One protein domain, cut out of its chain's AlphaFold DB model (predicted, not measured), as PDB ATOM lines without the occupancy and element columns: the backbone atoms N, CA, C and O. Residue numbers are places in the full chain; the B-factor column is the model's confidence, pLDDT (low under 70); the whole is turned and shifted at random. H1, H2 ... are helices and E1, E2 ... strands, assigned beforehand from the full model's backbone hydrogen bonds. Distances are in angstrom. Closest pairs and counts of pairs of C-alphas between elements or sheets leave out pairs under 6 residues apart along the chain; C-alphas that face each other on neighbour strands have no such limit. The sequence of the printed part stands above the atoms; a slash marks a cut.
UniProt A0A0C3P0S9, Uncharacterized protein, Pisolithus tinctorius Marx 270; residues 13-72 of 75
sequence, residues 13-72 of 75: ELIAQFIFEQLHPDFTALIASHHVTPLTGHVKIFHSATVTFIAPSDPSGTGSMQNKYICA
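AT A GLANCE: This is residues 13 to 72 of the 75 residues of an uncharacterized protein of Pisolithus tinctorius Marx 270 (UniProt A0A0C3P0S9). Little regular structure is here: a two-stranded hairpin, E1 and E2, makes one end of a long, flat shape, and helix H1 sits at the other, with the unnamed residues 24 to 47 looping past the helix and reaching across. The 60 printed residues run H1, E1, E2, with the sheet antiparallel in order E1 - E2; the class is mixed, with only 23 residues in named elements. The whole is extended, radius of gyration of the C-alphas 17.6 A, spanning 49 by 28 by 15 A.

IN THESE COORDINATES: Find C-alpha 48 at (374.400, 295.072, 196.671), where E1, residues 48 to 53, begins its 16.3 A. E2, residues 66 to 71, covers 16.4 A. H1, residues 13 to 23, runs 15.0 A from (351.279, 296.094, 188.959).

HOW THE PARTS SIT: Look at the hairpin E1 and E2, antiparallel at 159 degrees: N 51 and O 68 are within hydrogen-bond range at 2.8 A. H1 and E2 are apart. In H1 every O i to N i+4 pair is within range.

THE WHOLE: The printed part has no cut. Both links are long. Residues 28 to 36, 59 and 61 are under pLDDT 70.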
ATOM      1  N   GLU A  13     351.556 296.456 190.350       73.69
ATOM      2  CA  GLU A  13     351.279 296.094 188.959       73.69
ATOM      3  C   GLU A  13     352.488 296.195 188.022       73.69
ATOM      4  O   GLU A  13     352.662 295.313 187.198       73.69
ATOM      5  N   LEU A  14     353.360 297.204 188.139       77.31
ATOM      6  CA  LEU A  14     354.558 297.323 187.294       77.31
ATOM      7  C   LEU A  14     355.567 296.215 187.598       77.31
ATOM      8  O   LEU A  14     356.183 295.665 186.688       77.31
ATOM      9  N   ILE A  15     355.720 295.873 188.880       78.38
ATOM     10  CA  ILE A  15     356.567 294.752 189.301       78.38
ATOM     11  C   ILE A  15     355.952 293.439 188.817       78.38
ATOM     12  O   ILE A  15     356.660 292.601 188.265       78.38
ATOM     13  N   ALA A  16     354.641 293.265 188.985       79.06
ATOM     14  CA  ALA A  16     353.953 292.071 188.521       79.06
ATOM     15  C   ALA A  16     354.022 291.933 186.989       79.06
ATOM     16  O   ALA A  16     354.296 290.840 186.498       79.06
ATOM     17  N   GLN A  17     353.869 293.031 186.244       79.50
ATOM     18  CA  GLN A  17     354.031 293.068 184.791       79.50
ATOM     19  C   GLN A  17     355.456 292.685 184.402       79.50
ATOM     20  O   GLN A  17     355.643 291.800 183.579       79.50
ATOM     21  N   PHE A  18     356.467 293.297 185.026       79.94
ATOM     22  CA  PHE A  18     357.865 292.962 184.760       79.94
ATOM     23  C   PHE A  18     358.139 291.468 184.978       79.94
ATOM     24  O   PHE A  18     358.748 290.826 184.128       79.94
ATOM     25  N   ILE A  19     357.651 290.896 186.084       80.94
ATOM     26  CA  ILE A  19     357.782 289.460 186.363       80.94
ATOM     27  C   ILE A  19     357.059 288.625 185.296       80.94
ATOM     28  O   ILE A  19     357.618 287.634 184.830       80.94
ATOM     29  N   PHE A  20     355.849 289.022 184.890       81.94
ATOM     30  CA  PHE A  20     355.077 288.331 183.858       81.94
ATOM     31  C   PHE A  20     355.831 288.279 182.521       81.94
ATOM     32  O   PHE A  20     355.970 287.199 181.949       81.94
ATOM     33  N   GLU A  21     356.395 289.405 182.074       83.31
ATOM     34  CA  GLU A  21     357.205 289.475 180.848       83.31
ATOM     35  C   GLU A  21     358.445 288.568 180.917       83.31
ATOM     36  O   GLU A  21     358.792 287.909 179.941       83.31
ATOM     37  N   GLN A  22     359.115 288.490 182.075       83.38
ATOM     38  CA  GLN A  22     360.286 287.616 182.244       83.38
ATOM     39  C   GLN A  22     359.926 286.120 182.223       83.38
ATOM     40  O   GLN A  22     360.734 285.305 181.782       83.38
ATOM     41  N   LEU A  23     358.739 285.746 182.715       83.25
ATOM     42  CA  LEU A  23     358.272 284.353 182.736       83.25
ATOM     43  C   LEU A  23     357.667 283.903 181.400       83.25
ATOM     44  O   LEU A  23     357.655 282.706 181.110       83.25
ATOM     45  N   HIS A  24     357.179 284.844 180.590       82.12
ATOM     46  CA  HIS A  24     356.510 284.579 179.319       82.12
ATOM     47  C   HIS A  24     357.135 285.399 178.176       82.12
ATOM     48  O   HIS A  24     356.457 286.242 177.592       82.12
ATOM     49  N   PRO A  25     358.405 285.137 177.811       77.12
ATOM     50  CA  PRO A  25     359.143 285.944 176.832       77.12
ATOM     51  C   PRO A  25     358.540 285.923 175.417       77.12
ATOM     52  O   PRO A  25     358.808 286.823 174.624       77.12
ATOM     53  N   ASP A  26     357.721 284.916 175.104       81.00
ATOM     54  CA  ASP A  26     357.051 284.766 173.808       81.00
ATOM     55  C   ASP A  26     355.674 285.460 173.749       81.00
ATOM     56  O   ASP A  26     355.052 285.524 172.686       81.00
ATOM     57  N   PHE A  27     355.162 285.967 174.879       74.50
ATOM     58  CA  PHE A  27     353.898 286.700 174.918       74.50
ATOM     59  C   PHE A  27     354.118 288.167 174.543       74.50
ATOM     60  O   PHE A  27     354.984 288.853 175.075       74.50
ATOM     61  N   THR A  28     353.298 288.689 173.632       65.56
ATOM     62  CA  THR A  28     353.317 290.111 173.284       65.56
ATOM     63  C   THR A  28     352.747 290.948 174.432       65.56
ATOM     64  O   THR A  28     351.545 290.923 174.707       65.56
ATOM     65  N   ALA A  29     353.620 291.745 175.056       59.31
ATOM     66  CA  ALA A  29     353.382 292.609 176.221       59.31
ATOM     67  C   ALA A  29     352.100 293.471 176.189       59.31
ATOM     68  O   ALA A  29     351.572 293.874 177.224       59.31
ATOM     69  N   LEU A  30     351.561 293.752 174.997       58.09
ATOM     70  CA  LEU A  30     350.362 294.572 174.804       58.09
ATOM     71  C   LEU A  30     349.074 293.961 175.379       58.09
ATOM     72  O   LEU A  30     348.147 294.713 175.671       58.09
ATOM     73  N   ILE A  31     348.990 292.637 175.554       54.94
ATOM     74  CA  ILE A  31     347.759 291.969 176.032       54.94
ATOM     75  C   ILE A  31     347.762 291.759 177.559       54.94
ATOM     76  O   ILE A  31     346.703 291.661 178.175       54.94
ATOM     77  N   ALA A  32     348.935 291.746 178.196       56.22
ATOM     78  CA  ALA A  32     349.077 291.372 179.603       56.22
ATOM     79  C   ALA A  32     348.745 292.501 180.599       56.22
ATOM     80  O   ALA A  32     348.241 292.219 181.685       56.22
ATOM     81  N   SER A  33     348.926 293.769 180.211       57.47
ATOM     82  CA  SER A  33     348.794 294.935 181.110       57.47
ATOM     83  C   SER A  33     347.444 295.029 181.846       57.47
ATOM     84  O   SER A  33     347.374 295.529 182.964       57.47
ATOM     85  N   HIS A  34     346.357 294.501 181.269       58.88
ATOM     86  CA  HIS A  34     345.022 294.570 181.876       58.88
ATOM     87  C   HIS A  34     344.660 293.390 182.797       58.88
ATOM     88  O   HIS A  34     343.618 293.443 183.449       58.88
ATOM     89  N   HIS A  35     345.478 292.333 182.864       65.50
ATOM     90  CA  HIS A  35     345.127 291.089 183.569       65.50
ATOM     91  C   HIS A  35     346.163 290.590 184.581       65.50
ATOM     92  O   HIS A  35     345.935 289.563 185.227       65.50
ATOM     93  N   VAL A  36     347.282 291.290 184.765       69.81
ATOM     94  CA  VAL A  36     348.284 290.860 185.738       69.81
ATOM     95  C   VAL A  36     347.823 291.198 187.156       69.81
ATOM     96  O   VAL A  36     347.555 292.345 187.501       69.81
ATOM     97  N   THR A  37     347.721 290.166 187.995       74.50
ATOM     98  CA  THR A  37     347.345 290.329 189.402       74.50
ATOM     99  C   THR A  37     348.451 291.091 190.144       74.50
ATOM    100  O   THR A  37     349.612 290.680 190.058       74.50
ATOM    101  N   PRO A  38     348.127 292.164 190.891       72.94
ATOM    102  CA  PRO A  38     349.119 292.913 191.654       72.94
ATOM    103  C   PRO A  38     349.880 292.019 192.636       72.94
ATOM    104  O   PRO A  38     349.295 291.163 193.307       72.94
ATOM    105  N   LEU A  39     351.189 292.247 192.767       76.25
ATOM    106  CA  LEU A  39     352.015 291.492 193.705       76.25
ATOM    107  C   LEU A  39     351.557 291.752 195.151       76.25
ATOM    108  O   LEU A  39     351.701 292.855 195.667       76.25
ATOM    109  N   THR A  40     351.036 290.721 195.820       77.25
ATOM    110  CA  THR A  40     350.541 290.809 197.211       77.25
ATOM    111  C   THR A  40     351.602 290.436 198.259       77.25
ATOM    112  O   THR A  40     351.328 290.436 199.456       77.25
ATOM    113  N   GLY A  41     352.810 290.072 197.820       74.88
ATOM    114  CA  GLY A  41     353.909 289.629 198.681       74.88
ATOM    115  C   GLY A  41     354.867 290.747 199.101       74.88
ATOM    116  O   GLY A  41     354.883 291.834 198.531       74.88
ATOM    117  N   HIS A  42     355.723 290.453 200.082       76.50
ATOM    118  CA  HIS A  42     356.797 291.361 200.489       76.50
ATOM    119  C   HIS A  42     357.972 291.309 199.508       76.50
ATOM    120  O   HIS A  42     358.553 290.248 199.274       76.50
ATOM    121  N   VAL A  43     358.373 292.473 198.999       74.56
ATOM    122  CA  VAL A  43     359.598 292.631 198.208       74.56
ATOM    123  C   VAL A  43     360.750 292.977 199.147       74.56
ATOM    124  O   VAL A  43     360.659 293.917 199.934       74.56
ATOM    125  N   LYS A  44     361.849 292.222 199.069       79.00
ATOM    126  CA  LYS A  44     363.104 292.562 199.750       79.00
ATOM    127  C   LYS A  44     364.037 293.257 198.768       79.00
ATOM    128  O   LYS A  44     364.319 292.714 197.704       79.00
ATOM    129  N   ILE A  45     364.531 294.430 199.147       78.44
ATOM    130  CA  ILE A  45     365.484 295.205 198.350       78.44
ATOM    131  C   ILE A  45     366.891 294.948 198.891       78.44
ATOM    132  O   ILE A  45     367.158 295.156 200.075       78.44
ATOM    133  N   PHE A  46     367.792 294.514 198.014       82.62
ATOM    134  CA  PHE A  46     369.216 294.383 198.306       82.62
ATOM    135  C   PHE A  46     369.974 295.444 197.511       82.62
ATOM    136  O   PHE A  46     369.888 295.486 196.288       82.62
ATOM    137  N   HIS A  47     370.728 296.297 198.202       85.88
ATOM    138  CA  HIS A  47     371.489 297.387 197.575       85.88
ATOM    139  C   HIS A  47     372.821 296.922 196.981       85.88
ATOM    140  O   HIS A  47     373.554 297.713 196.398       85.88
ATOM    141  N   SER A  48     373.149 295.644 197.135       88.06
ATOM    142  CA  SER A  48     374.400 295.072 196.671       88.06
ATOM    143  C   SER A  48     374.206 293.641 196.207       88.06
ATOM    144  O   SER A  48     373.449 292.887 196.820       88.06
ATOM    145  N   ALA A  49     374.950 293.253 195.179       91.06
ATOM    146  CA  ALA A  49     375.016 291.889 194.689       91.06
ATOM    147  C   ALA A  49     376.451 291.543 194.279       91.06
ATOM    148  O   ALA A  49     377.217 292.400 193.834       91.06
ATOM    149  N   THR A  50     376.796 290.264 194.393       92.69
ATOM    150  CA  THR A  50     378.052 289.727 193.873       92.69
ATOM    151  C   THR A  50     377.754 288.920 192.621       92.69
ATOM    152  O   THR A  50     376.983 287.964 192.667       92.69
ATOM    153  N   VAL A  51     378.368 289.297 191.503       89.50
ATOM    154  CA  VAL A  51     378.230 288.605 190.220       89.50
ATOM    155  C   VAL A  51     379.498 287.829 189.936       89.50
ATOM    156  O   VAL A  51     380.609 288.342 190.067       89.50
ATOM    157  N   THR A  52     379.307 286.585 189.521       90.50
ATOM    158  CA  THR A  52     380.389 285.704 189.111       90.50
ATOM    159  C   THR A  52     380.212 285.374 187.637       90.50
ATOM    160  O   THR A  52     379.141 284.911 187.250       90.50
ATOM    161  N   PHE A  53     381.215 285.652 186.803       85.00
ATOM    162  CA  PHE A  53     381.121 285.434 185.357       85.00
ATOM    163  C   PHE A  53     382.458 285.029 184.732       85.00
ATOM    164  O   PHE A  53     383.529 285.276 185.286       85.00
ATOM    165  N   ILE A  54     382.377 284.422 183.548       85.12
ATOM    166  CA  ILE A  54     383.519 284.202 182.657       85.12
ATOM    167  C   ILE A  54     383.483 285.286 181.586       85.12
ATOM    168  O   ILE A  54     382.431 285.536 180.994       85.12
ATOM    169  N   ALA A  55     384.605 285.968 181.364       81.75
ATOM    170  CA  ALA A  55     384.675 287.011 180.352       81.75
ATOM    171  C   ALA A  55     384.482 286.393 178.950       81.75
ATOM    172  O   ALA A  55     385.248 285.504 178.586       81.75
ATOM    173  N   PRO A  56     383.532 286.875 178.125       78.44
ATOM    174  CA  PRO A  56     383.330 286.353 176.766       78.44
ATOM    175  C   PRO A  56     384.565 286.500 175.866       78.44
ATOM    176  O   PRO A  56     384.734 285.760 174.903       78.44
ATOM    177  N   SER A  57     385.430 287.465 176.187       78.00
ATOM    178  CA  SER A  57     386.703 287.713 175.509       78.00
ATOM    179  C   SER A  57     387.795 286.700 175.853       78.00
ATOM    180  O   SER A  57     388.869 286.763 175.264       78.00
ATOM    181  N   ASP A  58     387.556 285.811 176.817       77.88
ATOM    182  CA  ASP A  58     388.453 284.711 177.142       77.88
ATOM    183  C   ASP A  58     387.828 283.366 176.731       77.88
ATOM    184  O   ASP A  58     387.323 282.616 177.569       77.88
ATOM    185  N   PRO A  59     387.877 283.026 175.432       69.00
ATOM    186  CA  PRO A  59     387.390 281.742 174.941       69.00
ATOM    187  C   PRO A  59     388.219 280.559 175.460       69.00
ATOM    188  O   PRO A  59     387.776 279.418 175.365       69.00
ATOM    189  N   SER A  60     389.417 280.816 176.001       76.00
ATOM    190  CA  SER A  60     390.279 279.785 176.581       76.00
ATOM    191  C   SER A  60     389.943 279.464 178.042       76.00
ATOM    192  O   SER A  60     390.407 278.447 178.552       76.00
ATOM    193  N   GLY A  61     389.161 280.317 178.719       68.00
ATOM    194  CA  GLY A  61     388.823 280.192 180.142       68.00
ATOM    195  C   GLY A  61     390.034 280.231 181.084       68.00
ATOM    196  O   GLY A  61     389.931 279.805 182.235       68.00
ATOM    197  N   THR A  62     391.194 280.684 180.602       72.88
ATOM    198  CA  THR A  62     392.445 280.731 181.376       72.88
ATOM    199  C   THR A  62     392.468 281.901 182.357       72.88
ATOM    200  O   THR A  62     393.042 281.804 183.445       72.88
ATOM    201  N   GLY A  63     391.778 282.989 182.021       70.06
ATOM    202  CA  GLY A  63     391.344 284.039 182.923       70.06
ATOM    203  C   GLY A  63     390.210 283.505 183.783       70.06
ATOM    204  O   GLY A  63     389.039 283.689 183.473       70.06
ATOM    205  N   SER A  64     390.594 282.818 184.856       73.00
ATOM    206  CA  SER A  64     389.727 282.243 185.886       73.00
ATOM    207  C   SER A  64     388.459 283.055 186.203       73.00
ATOM    208  O   SER A  64     388.384 284.272 186.007       73.00
ATOM    209  N   MET A  65     387.477 282.358 186.772       83.81
ATOM    210  CA  MET A  65     386.188 282.882 187.211       83.81
ATOM    211  C   MET A  65     386.297 284.260 187.881       83.81
ATOM    212  O   MET A  65     386.904 284.412 188.941       83.81
ATOM    213  N   GLN A  66     385.692 285.272 187.256       84.94
ATOM    214  CA  GLN A  66     385.720 286.644 187.750       84.94
ATOM    215  C   GLN A  66     384.609 286.847 188.768       84.94
ATOM    216  O   GLN A  66     383.467 286.466 188.527       84.94
ATOM    217  N   ASN A  67     384.935 287.504 189.877       87.81
ATOM    218  CA  ASN A  67     383.977 287.918 190.893       87.81
ATOM    219  C   ASN A  67     383.940 289.450 190.949       87.81
ATOM    220  O   ASN A  67     384.982 290.097 191.100       87.81
ATOM    221  N   LYS A  68     382.758 290.044 190.779       88.62
ATOM    222  CA  LYS A  68     382.553 291.493 190.848       88.62
ATOM    223  C   LYS A  68     381.467 291.827 191.855       88.62
ATOM    224  O   LYS A  68     380.416 291.195 191.888       88.62
ATOM    225  N   TYR A  69     381.724 292.866 192.635       91.94
ATOM    226  CA  TYR A  69     380.767 293.437 193.569       91.94
ATOM    227  C   TYR A  69     380.075 294.635 192.917       91.94
ATOM    228  O   TYR A  69     380.742 295.553 192.439       91.94
ATOM    229  N   ILE A  70     378.745 294.610 192.885       90.38
ATOM    230  CA  ILE A  70     377.905 295.676 192.345       90.38
ATOM    231  C   ILE A  70     377.113 296.252 193.512       90.38
ATOM    232  O   ILE A  70     376.482 295.506 194.258       90.38
ATOM    233  N   CYS A  71     377.153 297.571 193.677       88.69
ATOM    234  CA  CYS A  71     376.449 298.278 194.739       88.69
ATOM    235  C   CYS A  71     375.692 299.464 194.143       88.69
ATOM    236  O   CYS A  71     376.263 300.240 193.377       88.69
ATOM    237  N   ALA A  72     374.420 299.604 194.500       86.62
ATOM    238  CA  ALA A  72     373.657 300.817 194.269       86.62
ATOM    239  C   ALA A  72     373.945 301.804 195.410       86.62
ATOM    240  O   ALA A  72     373.906 301.421 196.578       86.62
TER     241      ALA A  72